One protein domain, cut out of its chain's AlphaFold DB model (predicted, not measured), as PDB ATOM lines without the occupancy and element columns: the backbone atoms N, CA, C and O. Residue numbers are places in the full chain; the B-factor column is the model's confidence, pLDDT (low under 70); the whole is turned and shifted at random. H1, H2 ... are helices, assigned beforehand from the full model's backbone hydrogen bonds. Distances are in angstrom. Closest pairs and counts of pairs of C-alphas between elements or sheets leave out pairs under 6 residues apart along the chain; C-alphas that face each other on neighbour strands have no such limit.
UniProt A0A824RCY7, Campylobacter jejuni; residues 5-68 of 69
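Overview. This is residues 5 to 68 of the 69 residues of a protein of Campylobacter jejuni (UniProt A0A824RCY7). One short helix, H3, sits in the middle, with H1 packed on it on one side and H5 on the other, H5 crossing it about at right angles. H2 touches no helix but is near H3; H1 and H2 form an open corner whose turn, residues 14 to 19, sticks out, while the short H6 folds back on H5 at the far end. The printed part has 64 residues with six named helices, H1 to H6 in order, and no named strand; the class is all helix. It is compact, with a radius of gyration of the C-alphas of 11.6 A and spans of 32 by 22 by 18 A.

Arrangement. H1, residues 5 to 15, touches H3, residues 32 to 40, at a steep tilt of 52 degrees, the same way; their closest C-alphas, of Ala 5 and Glu 33, are 6.1 A apart. H2, residues 18 to 25, is apart from H1 and near H3, with 6 pairs of C-alphas within 10 A. H4, residues 44 to 49, and H3 meet only through their link. H5, residues 51 to 61, touches H3 about perpendicular, at 82 degrees, with the closest C-alphas, of Leu 35 and Leu 57, 6.3 A apart. H4 and H5 are close but not clearly touching: their closest C-alphas, of Phe 47 and Ile 54, are 5.9 A apart. H6, residues 65 to 68, touches H5, with the closest C-alphas, of Ser 58 and Ser 65, 4.8 A apart. In H1 to H5 every O i to N i+4 pair is within hydrogen-bond range; H6 is too short for such a pair.

Along the chain. H1 begins at C-alpha 5 (197.470, 121.007, 190.174) and is 15.0 A long. H2 measures 10.8 A, H3 12.3 A from C-alpha 32 (189.014, 125.693, 188.403), H4 8.8 A and H5 15.2 A. H6, 5.4 A, ends at C-alpha 68 (195.783, 137.496, 184.539).

Size, cuts and confidence. The two C-alphas farthest apart, of Ser 17 and Asp 64, are 32.3 A apart. The printed part has no cut, and no link is long. The mean pLDDT of the printed part is 78.1, and residues 5 to 25 and 27 to 28 are under 70.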
ATOM      1  N   ALA A   5     196.965 120.187 191.265       63.22
ATOM      2  CA  ALA A   5     197.470 121.007 190.174       63.22
ATOM      3  C   ALA A   5     198.952 120.747 189.842       63.22
ATOM      4  O   ALA A   5     199.305 120.708 188.672       63.22
ATOM      5  N   ASP A   6     199.825 120.518 190.825       63.97
ATOM      6  CA  ASP A   6     201.252 120.266 190.573       63.97
ATOM      7  C   ASP A   6     201.491 118.874 189.976       63.97
ATOM      8  O   ASP A   6     202.390 118.697 189.154       63.97
ATOM      9  N   ILE A   7     200.668 117.887 190.346       66.25
ATOM     10  CA  ILE A   7     200.681 116.558 189.719       66.25
ATOM     11  C   ILE A   7     200.189 116.656 188.274       66.25
ATOM     12  O   ILE A   7     200.786 116.043 187.391       66.25
ATOM     13  N   LEU A   8     199.129 117.430 188.026       63.97
ATOM     14  CA  LEU A   8     198.604 117.668 186.683       63.97
ATOM     15  C   LEU A   8     199.613 118.414 185.807       63.97
ATOM     16  O   LEU A   8     199.856 117.980 184.689       63.97
ATOM     17  N   VAL A   9     200.264 119.458 186.328       64.50
ATOM     18  CA  VAL A   9     201.328 120.199 185.629       64.50
ATOM     19  C   VAL A   9     202.506 119.284 185.311       64.50
ATOM     20  O   VAL A   9     202.938 119.248 184.165       64.50
ATOM     21  N   LYS A  10     203.005 118.499 186.278       65.12
ATOM     22  CA  LYS A  10     204.093 117.542 186.018       65.12
ATOM     23  C   LYS A  10     203.705 116.506 184.970       65.12
ATOM     24  O   LYS A  10     204.471 116.280 184.048       65.12
ATOM     25  N   LYS A  11     202.505 115.923 185.060       60.59
ATOM     26  CA  LYS A  11     202.007 114.969 184.057       60.59
ATOM     27  C   LYS A  11     201.778 115.606 182.685       60.59
ATOM     28  O   LYS A  11     201.945 114.917 181.689       60.59
ATOM     29  N   ALA A  12     201.388 116.877 182.625       60.19
ATOM     30  CA  ALA A  12     201.221 117.609 181.377       60.19
ATOM     31  C   ALA A  12     202.575 117.909 180.718       60.19
ATOM     32  O   ALA A  12     202.751 117.660 179.530       60.19
ATOM     33  N   ILE A  13     203.544 118.388 181.504       60.94
ATOM     34  CA  ILE A  13     204.902 118.704 181.043       60.94
ATOM     35  C   ILE A  13     205.657 117.433 180.638       60.94
ATOM     36  O   ILE A  13     206.298 117.420 179.591       60.94
ATOM     37  N   ASP A  14     205.555 116.358 181.423       57.59
ATOM     38  CA  ASP A  14     206.291 115.119 181.160       57.59
ATOM     39  C   ASP A  14     205.683 114.289 180.012       57.59
ATOM     40  O   ASP A  14     206.333 113.346 179.563       57.59
ATOM     41  N   ASN A  15     204.459 114.586 179.538       56.69
ATOM     42  CA  ASN A  15     203.705 113.610 178.740       56.69
ATOM     43  C   ASN A  15     202.878 114.116 177.541       56.69
ATOM     44  O   ASN A  15     202.174 113.296 176.952       56.69
ATOM     45  N   TRP A  16     202.882 115.395 177.146       54.78
ATOM     46  CA  TRP A  16     201.898 115.853 176.146       54.78
ATOM     47  C   TRP A  16     202.389 115.990 174.706       54.78
ATOM     48  O   TRP A  16     203.058 116.944 174.315       54.78
ATOM     49  N   SER A  17     201.889 115.053 173.891       61.81
ATOM     50  CA  SER A  17     201.402 115.346 172.549       61.81
ATOM     51  C   SER A  17     200.260 116.371 172.628       61.81
ATOM     52  O   SER A  17     199.402 116.315 173.510       61.81
ATOM     53  N   TYR A  18     200.239 117.313 171.688       59.75
ATOM     54  CA  TYR A  18     199.205 118.345 171.544       59.75
ATOM     55  C   TYR A  18     197.759 117.798 171.557       59.75
ATOM     56  O   TYR A  18     196.843 118.496 171.976       59.75
ATOM     57  N   GLU A  19     197.560 116.529 171.194       64.88
ATOM     58  CA  GLU A  19     196.265 115.834 171.221       64.88
ATOM     59  C   GLU A  19     195.601 115.776 172.599       64.88
ATOM     60  O   GLU A  19     194.375 115.861 172.692       64.88
ATOM     61  N   PHE A  20     196.373 115.619 173.682       69.94
ATOM     62  CA  PHE A  20     195.768 115.614 175.014       69.94
ATOM     63  C   PHE A  20     195.193 116.996 175.337       69.94
ATOM     64  O   PHE A  20     194.077 117.091 175.845       69.94
ATOM     65  N   LEU A  21     195.950 118.055 175.029       69.56
ATOM     66  CA  LEU A  21     195.514 119.438 175.227       69.56
ATOM     67  C   LEU A  21     194.238 119.722 174.448       69.56
ATOM     68  O   LEU A  21     193.289 120.233 175.027       69.56
ATOM     69  N   ASP A  22     194.183 119.356 173.171       69.31
ATOM     70  CA  ASP A  22     193.009 119.636 172.342       69.31
ATOM     71  C   ASP A  22     191.766 118.872 172.827       69.31
ATOM     72  O   ASP A  22     190.687 119.452 172.942       69.31
ATOM     73  N   ASN A  23     191.910 117.604 173.227       68.06
ATOM     74  CA  ASN A  23     190.803 116.850 173.827       68.06
ATOM     75  C   ASN A  23     190.347 117.427 175.172       68.06
ATOM     76  O   ASN A  23     189.166 117.367 175.506       68.06
ATOM     77  N   PHE A  24     191.274 117.985 175.945       69.00
ATOM     78  CA  PHE A  24     190.975 118.634 177.213       69.00
ATOM     79  C   PHE A  24     190.215 119.954 177.019       69.00
ATOM     80  O   PHE A  24     189.271 120.227 177.758       69.00
ATOM     81  N   LEU A  25     190.586 120.738 176.003       69.06
ATOM     82  CA  LEU A  25     189.953 122.016 175.656       69.06
ATOM     83  C   LEU A  25     188.546 121.861 175.075       69.06
ATOM     84  O   LEU A  25     187.733 122.765 175.218       69.06
ATOM     85  N   ASN A  26     188.244 120.711 174.470       71.12
ATOM     86  CA  ASN A  26     186.909 120.402 173.950       71.12
ATOM     87  C   ASN A  26     185.854 120.167 175.045       71.12
ATOM     88  O   ASN A  26     184.691 119.913 174.730       71.12
ATOM     89  N   ASN A  27     186.229 120.201 176.326       68.62
ATOM     90  CA  ASN A  27     185.295 119.974 177.417       68.62
ATOM     91  C   ASN A  27     184.569 121.276 177.785       68.62
ATOM     92  O   ASN A  27     185.185 122.209 178.296       68.62
ATOM     93  N   GLU A  28     183.253 121.321 177.564       67.12
ATOM     94  CA  GLU A  28     182.425 122.525 177.753       67.12
ATOM     95  C   GLU A  28     182.412 123.060 179.197       67.12
ATOM     96  O   GLU A  28     182.057 124.213 179.407       67.12
ATOM     97  N   ASN A  29     182.808 122.259 180.195       76.06
ATOM     98  CA  ASN A  29     182.825 122.655 181.607       76.06
ATOM     99  C   ASN A  29     184.179 122.360 182.267       76.06
ATOM    100  O   ASN A  29     184.347 121.377 182.995       76.06
ATOM    101  N   LEU A  30     185.159 123.235 182.043       82.94
ATOM    102  CA  LEU A  30     186.453 123.159 182.728       82.94
ATOM    103  C   LEU A  30     186.294 123.444 184.235       82.94
ATOM    104  O   LEU A  30     185.548 124.339 184.635       82.94
ATOM    105  N   SER A  31     186.987 122.688 185.094       85.94
ATOM    106  CA  SER A  31     187.061 122.959 186.539       85.94
ATOM    107  C   SER A  31     188.055 124.090 186.824       85.94
ATOM    108  O   SER A  31     188.824 124.478 185.944       85.94
ATOM    109  N   ASP A  32     188.082 124.612 188.049       85.75
ATOM    110  CA  ASP A  32     189.014 125.693 188.403       85.75
ATOM    111  C   ASP A  32     190.478 125.227 188.317       85.75
ATOM    112  O   ASP A  32     191.352 125.952 187.844       85.75
ATOM    113  N   GLU A  33     190.749 123.970 188.676       82.75
ATOM    114  CA  GLU A  33     192.069 123.352 188.541       82.75
ATOM    115  C   GLU A  33     192.487 123.201 187.076       82.75
ATOM    116  O   GLU A  33     193.672 123.322 186.756       82.75
ATOM    117  N   HIS A  34     191.525 122.948 186.185       82.88
ATOM    118  CA  HIS A  34     191.767 122.890 184.748       82.88
ATOM    119  C   HIS A  34     192.152 124.266 184.193       82.88
ATOM    120  O   HIS A  34     193.135 124.376 183.458       82.88
ATOM    121  N   LEU A  35     191.443 125.319 184.605       86.94
ATOM    122  CA  LEU A  35     191.775 126.698 184.244       86.94
ATOM    123  C   LEU A  35     193.153 127.099 184.791       86.94
ATOM    124  O   LEU A  35     193.979 127.644 184.062       86.94
ATOM    125  N   LEU A  36     193.463 126.743 186.039       86.25
ATOM    126  CA  LEU A  36     194.779 126.995 186.626       86.25
ATOM    127  C   LEU A  36     195.904 126.295 185.851       86.25
ATOM    128  O   LEU A  36     196.967 126.881 185.635       86.25
ATOM    129  N   LEU A  37     195.693 125.046 185.433       82.38
ATOM    130  CA  LEU A  37     196.658 124.310 184.619       82.38
ATOM    131  C   LEU A  37     196.907 125.026 183.289       82.38
ATOM    132  O   LEU A  37     198.056 125.245 182.916       82.38
ATOM    133  N   MET A  38     195.844 125.422 182.597       82.25
ATOM    134  CA  MET A  38     195.942 126.147 181.333       82.25
ATOM    135  C   MET A  38     196.692 127.469 181.452       82.25
ATOM    136  O   MET A  38     197.516 127.789 180.591       82.25
ATOM    137  N   TYR A  39     196.431 128.208 182.529       84.94
ATOM    138  CA  TYR A  39     197.135 129.441 182.844       84.94
ATOM    139  C   TYR A  39     198.628 129.182 183.079       84.94
ATOM    140  O   TYR A  39     199.473 129.802 182.437       84.94
ATOM    141  N   LYS A  40     198.974 128.172 183.893       83.19
ATOM    142  CA  LYS A  40     200.371 127.752 184.115       83.19
ATOM    143  C   LYS A  40     201.077 127.284 182.836       83.19
ATOM    144  O   LYS A  40     202.295 127.409 182.740       83.19
ATOM    145  N   LEU A  41     200.334 126.746 181.869       80.88
ATOM    146  CA  LEU A  41     200.844 126.325 180.560       80.88
ATOM    147  C   LEU A  41     200.900 127.467 179.527       80.88
ATOM    148  O   LEU A  41     201.271 127.225 178.380       80.88
ATOM    149  N   GLY A  42     200.535 128.698 179.901       81.25
ATOM    150  CA  GLY A  42     200.636 129.874 179.036       81.25
ATOM    151  C   GLY A  42     199.644 129.894 177.870       81.25
ATOM    152  O   GLY A  42     199.910 130.517 176.842       81.25
ATOM    153  N   ARG A  43     198.494 129.215 177.986       83.00
ATOM    154  CA  ARG A  43     197.443 129.188 176.946       83.00
ATOM    155  C   ARG A  43     196.590 130.467 176.956       83.00
ATOM    156  O   ARG A  43     195.368 130.392 176.936       83.00
ATOM    157  N   TYR A  44     197.220 131.640 176.965       82.00
ATOM    158  CA  TYR A  44     196.539 132.936 177.104       82.00
ATOM    159  C   TYR A  44     195.505 133.207 176.002       82.00
ATOM    160  O   TYR A  44     194.435 133.727 176.294       82.00
ATOM    161  N   ASN A  45     195.760 132.762 174.763       84.19
ATOM    162  CA  ASN A  45     194.802 132.896 173.656       84.19
ATOM    163  C   ASN A  45     193.435 132.272 173.974       84.19
ATOM    164  O   ASN A  45     192.411 132.851 173.638       84.19
ATOM    165  N   PHE A  46     193.409 131.137 174.682       84.31
ATOM    166  CA  PHE A  46     192.150 130.519 175.096       84.31
ATOM    167  C   PHE A  46     191.355 131.424 176.041       84.31
ATOM    168  O   PHE A  46     190.144 131.537 175.901       84.31
ATOM    169  N   PHE A  47     192.022 132.088 176.988       86.25
ATOM    170  CA  PHE A  47     191.360 132.999 177.923       86.25
ATOM    171  C   PHE A  47     190.893 134.292 177.250       86.25
ATOM    172  O   PHE A  47     189.837 134.808 177.603       86.25
ATOM    173  N   LEU A  48     191.636 134.788 176.253       84.94
ATOM    174  CA  LEU A  48     191.209 135.928 175.433       84.94
ATOM    175  C   LEU A  48     189.928 135.616 174.647       84.94
ATOM    176  O   LEU A  48     189.079 136.488 174.482       84.94
ATOM    177  N   GLU A  49     189.781 134.374 174.187       87.06
ATOM    178  CA  GLU A  49     188.587 133.899 173.480       87.06
ATOM    179  C   GLU A  49     187.437 133.515 174.432       87.06
ATOM    180  O   GLU A  49     186.288 133.453 174.000       87.06
ATOM    181  N   ASN A  50     187.719 133.291 175.722       85.81
ATOM    182  CA  ASN A  50     186.760 132.805 176.720       85.81
ATOM    183  C   ASN A  50     186.862 133.600 178.035       85.81
ATOM    184  O   ASN A  50     187.300 133.078 179.065       85.81
ATOM    185  N   ILE A  51     186.446 134.870 178.005       86.69
ATOM    186  CA  ILE A  51     186.569 135.797 179.145       86.69
ATOM    187  C   ILE A  51     185.827 135.282 180.390       86.69
ATOM    188  O   ILE A  51     186.325 135.430 181.494       86.69
ATOM    189  N   ASP A  52     184.715 134.560 180.270       90.00
ATOM    190  CA  ASP A  52     184.039 134.020 181.464       90.00
ATOM    191  C   ASP A  52     184.958 133.114 182.314       90.00
ATOM    192  O   ASP A  52     184.855 133.056 183.544       90.00
ATOM    193  N   TYR A  53     185.922 132.438 181.677       89.75
ATOM    194  CA  TYR A  53     186.898 131.612 182.378       89.75
ATOM    195  C   TYR A  53     188.004 132.405 183.065       89.75
ATOM    196  O   TYR A  53     188.513 131.932 184.081       89.75
ATOM    197  N   ILE A  54     188.378 133.590 182.574       89.25
ATOM    198  CA  ILE A  54     189.378 134.412 183.266       89.25
ATOM    199  C   ILE A  54     188.784 135.062 184.516       89.25
ATOM    200  O   ILE A  54     189.452 135.105 185.544       89.25
ATOM    201  N   ASP A  55     187.511 135.460 184.479       90.56
ATOM    202  CA  ASP A  55     186.822 136.010 185.646       90.56
ATOM    203  C   ASP A  55     186.662 134.930 186.715       90.56
ATOM    204  O   ASP A  55     187.001 135.138 187.884       90.56
ATOM    205  N   ARG A  56     186.271 133.721 186.308       91.69
ATOM    206  CA  ARG A  56     186.209 132.566 187.203       91.69
ATOM    207  C   ARG A  56     187.578 132.192 187.780       91.69
ATOM    208  O   ARG A  56     187.686 131.968 188.985       91.69
ATOM    209  N   LEU A  57     188.626 132.169 186.955       90.56
ATOM    210  CA  LEU A  57     189.992 131.898 187.409       90.56
ATOM    211  C   LEU A  57     190.497 132.985 188.371       90.56
ATOM    212  O   LEU A  57     191.132 132.659 189.372       90.56
ATOM    213  N   SER A  58     190.183 134.255 188.114       91.44
ATOM    214  CA  SER A  58     190.547 135.377 188.986       91.44
ATOM    215  C   SER A  58     189.879 135.271 190.355       91.44
ATOM    216  O   SER A  58     190.547 135.399 191.381       91.44
ATOM    217  N   SER A  59     188.596 134.891 190.381       92.50
ATOM    218  CA  SER A  59     187.866 134.615 191.615       92.50
ATOM    219  C   SER A  59     188.469 133.434 192.372       92.50
ATOM    220  O   SER A  59     188.576 133.493 193.595       92.50
ATOM    221  N   PHE A  60     188.871 132.373 191.668       89.75
ATOM    222  CA  PHE A  60     189.516 131.205 192.272       89.75
ATOM    223  C   PHE A  60     190.892 131.542 192.869       89.75
ATOM    224  O   PHE A  60     191.240 131.067 193.950       89.75
ATOM    225  N   LEU A  61     191.666 132.387 192.186       88.56
ATOM    226  CA  LEU A  61     192.989 132.839 192.621       88.56
ATOM    227  C   LEU A  61     192.949 134.016 193.604       88.56
ATOM    228  O   LEU A  61     193.995 134.388 194.135       88.56
ATOM    229  N   ASN A  62     191.764 134.570 193.870       91.25
ATOM    230  CA  ASN A  62     191.562 135.761 194.689       91.25
ATOM    231  C   ASN A  62     192.423 136.953 194.212       91.25
ATOM    232  O   ASN A  62     193.135 137.578 195.001       91.25
ATOM    233  N   THR A  63     192.372 137.232 192.906       92.25
ATOM    234  CA  THR A  63     193.094 138.318 192.218       92.25
ATOM    235  C   THR A  63     192.154 139.069 191.269       92.25
ATOM    236  O   THR A  63     191.070 138.569 190.969       92.25
ATOM    237  N   ASP A  64     192.536 140.259 190.793       90.62
ATOM    238  CA  ASP A  64     191.785 140.946 189.730       90.62
ATOM    239  C   ASP A  64     191.996 140.197 188.401       90.62
ATOM    240  O   ASP A  64     193.114 139.768 188.103       90.62
ATOM    241  N   SER A  65     190.945 140.022 187.593       87.06
ATOM    242  CA  SER A  65     191.075 139.369 186.284       87.06
ATOM    243  C   SER A  65     192.044 140.117 185.378       87.06
ATOM    244  O   SER A  65     192.764 139.477 184.615       87.06
ATOM    245  N   LYS A  66     192.173 141.440 185.543       87.62
ATOM    246  CA  LYS A  66     193.157 142.276 184.834       87.62
ATOM    247  C   LYS A  66     194.606 141.871 185.069       87.62
ATOM    248  O   LYS A  66     195.433 142.134 184.205       87.62
ATOM    249  N   ASP A  67     194.898 141.238 186.202       86.81
ATOM    250  CA  ASP A  67     196.245 140.781 186.546       86.81
ATOM    251  C   ASP A  67     196.586 139.422 185.902       86.81
ATOM    252  O   ASP A  67     197.710 138.936 186.046       86.81
ATOM    253  N   LEU A  68     195.625 138.788 185.214       81.12
ATOM    254  CA  LEU A  68     195.783 137.496 184.539       81.12
ATOM    255  C   LEU A  68     196.021 137.609 183.019       81.12
ATOM    256  O   LEU A  68     196.196 136.567 182.377       81.12
TER     257      LEU A  68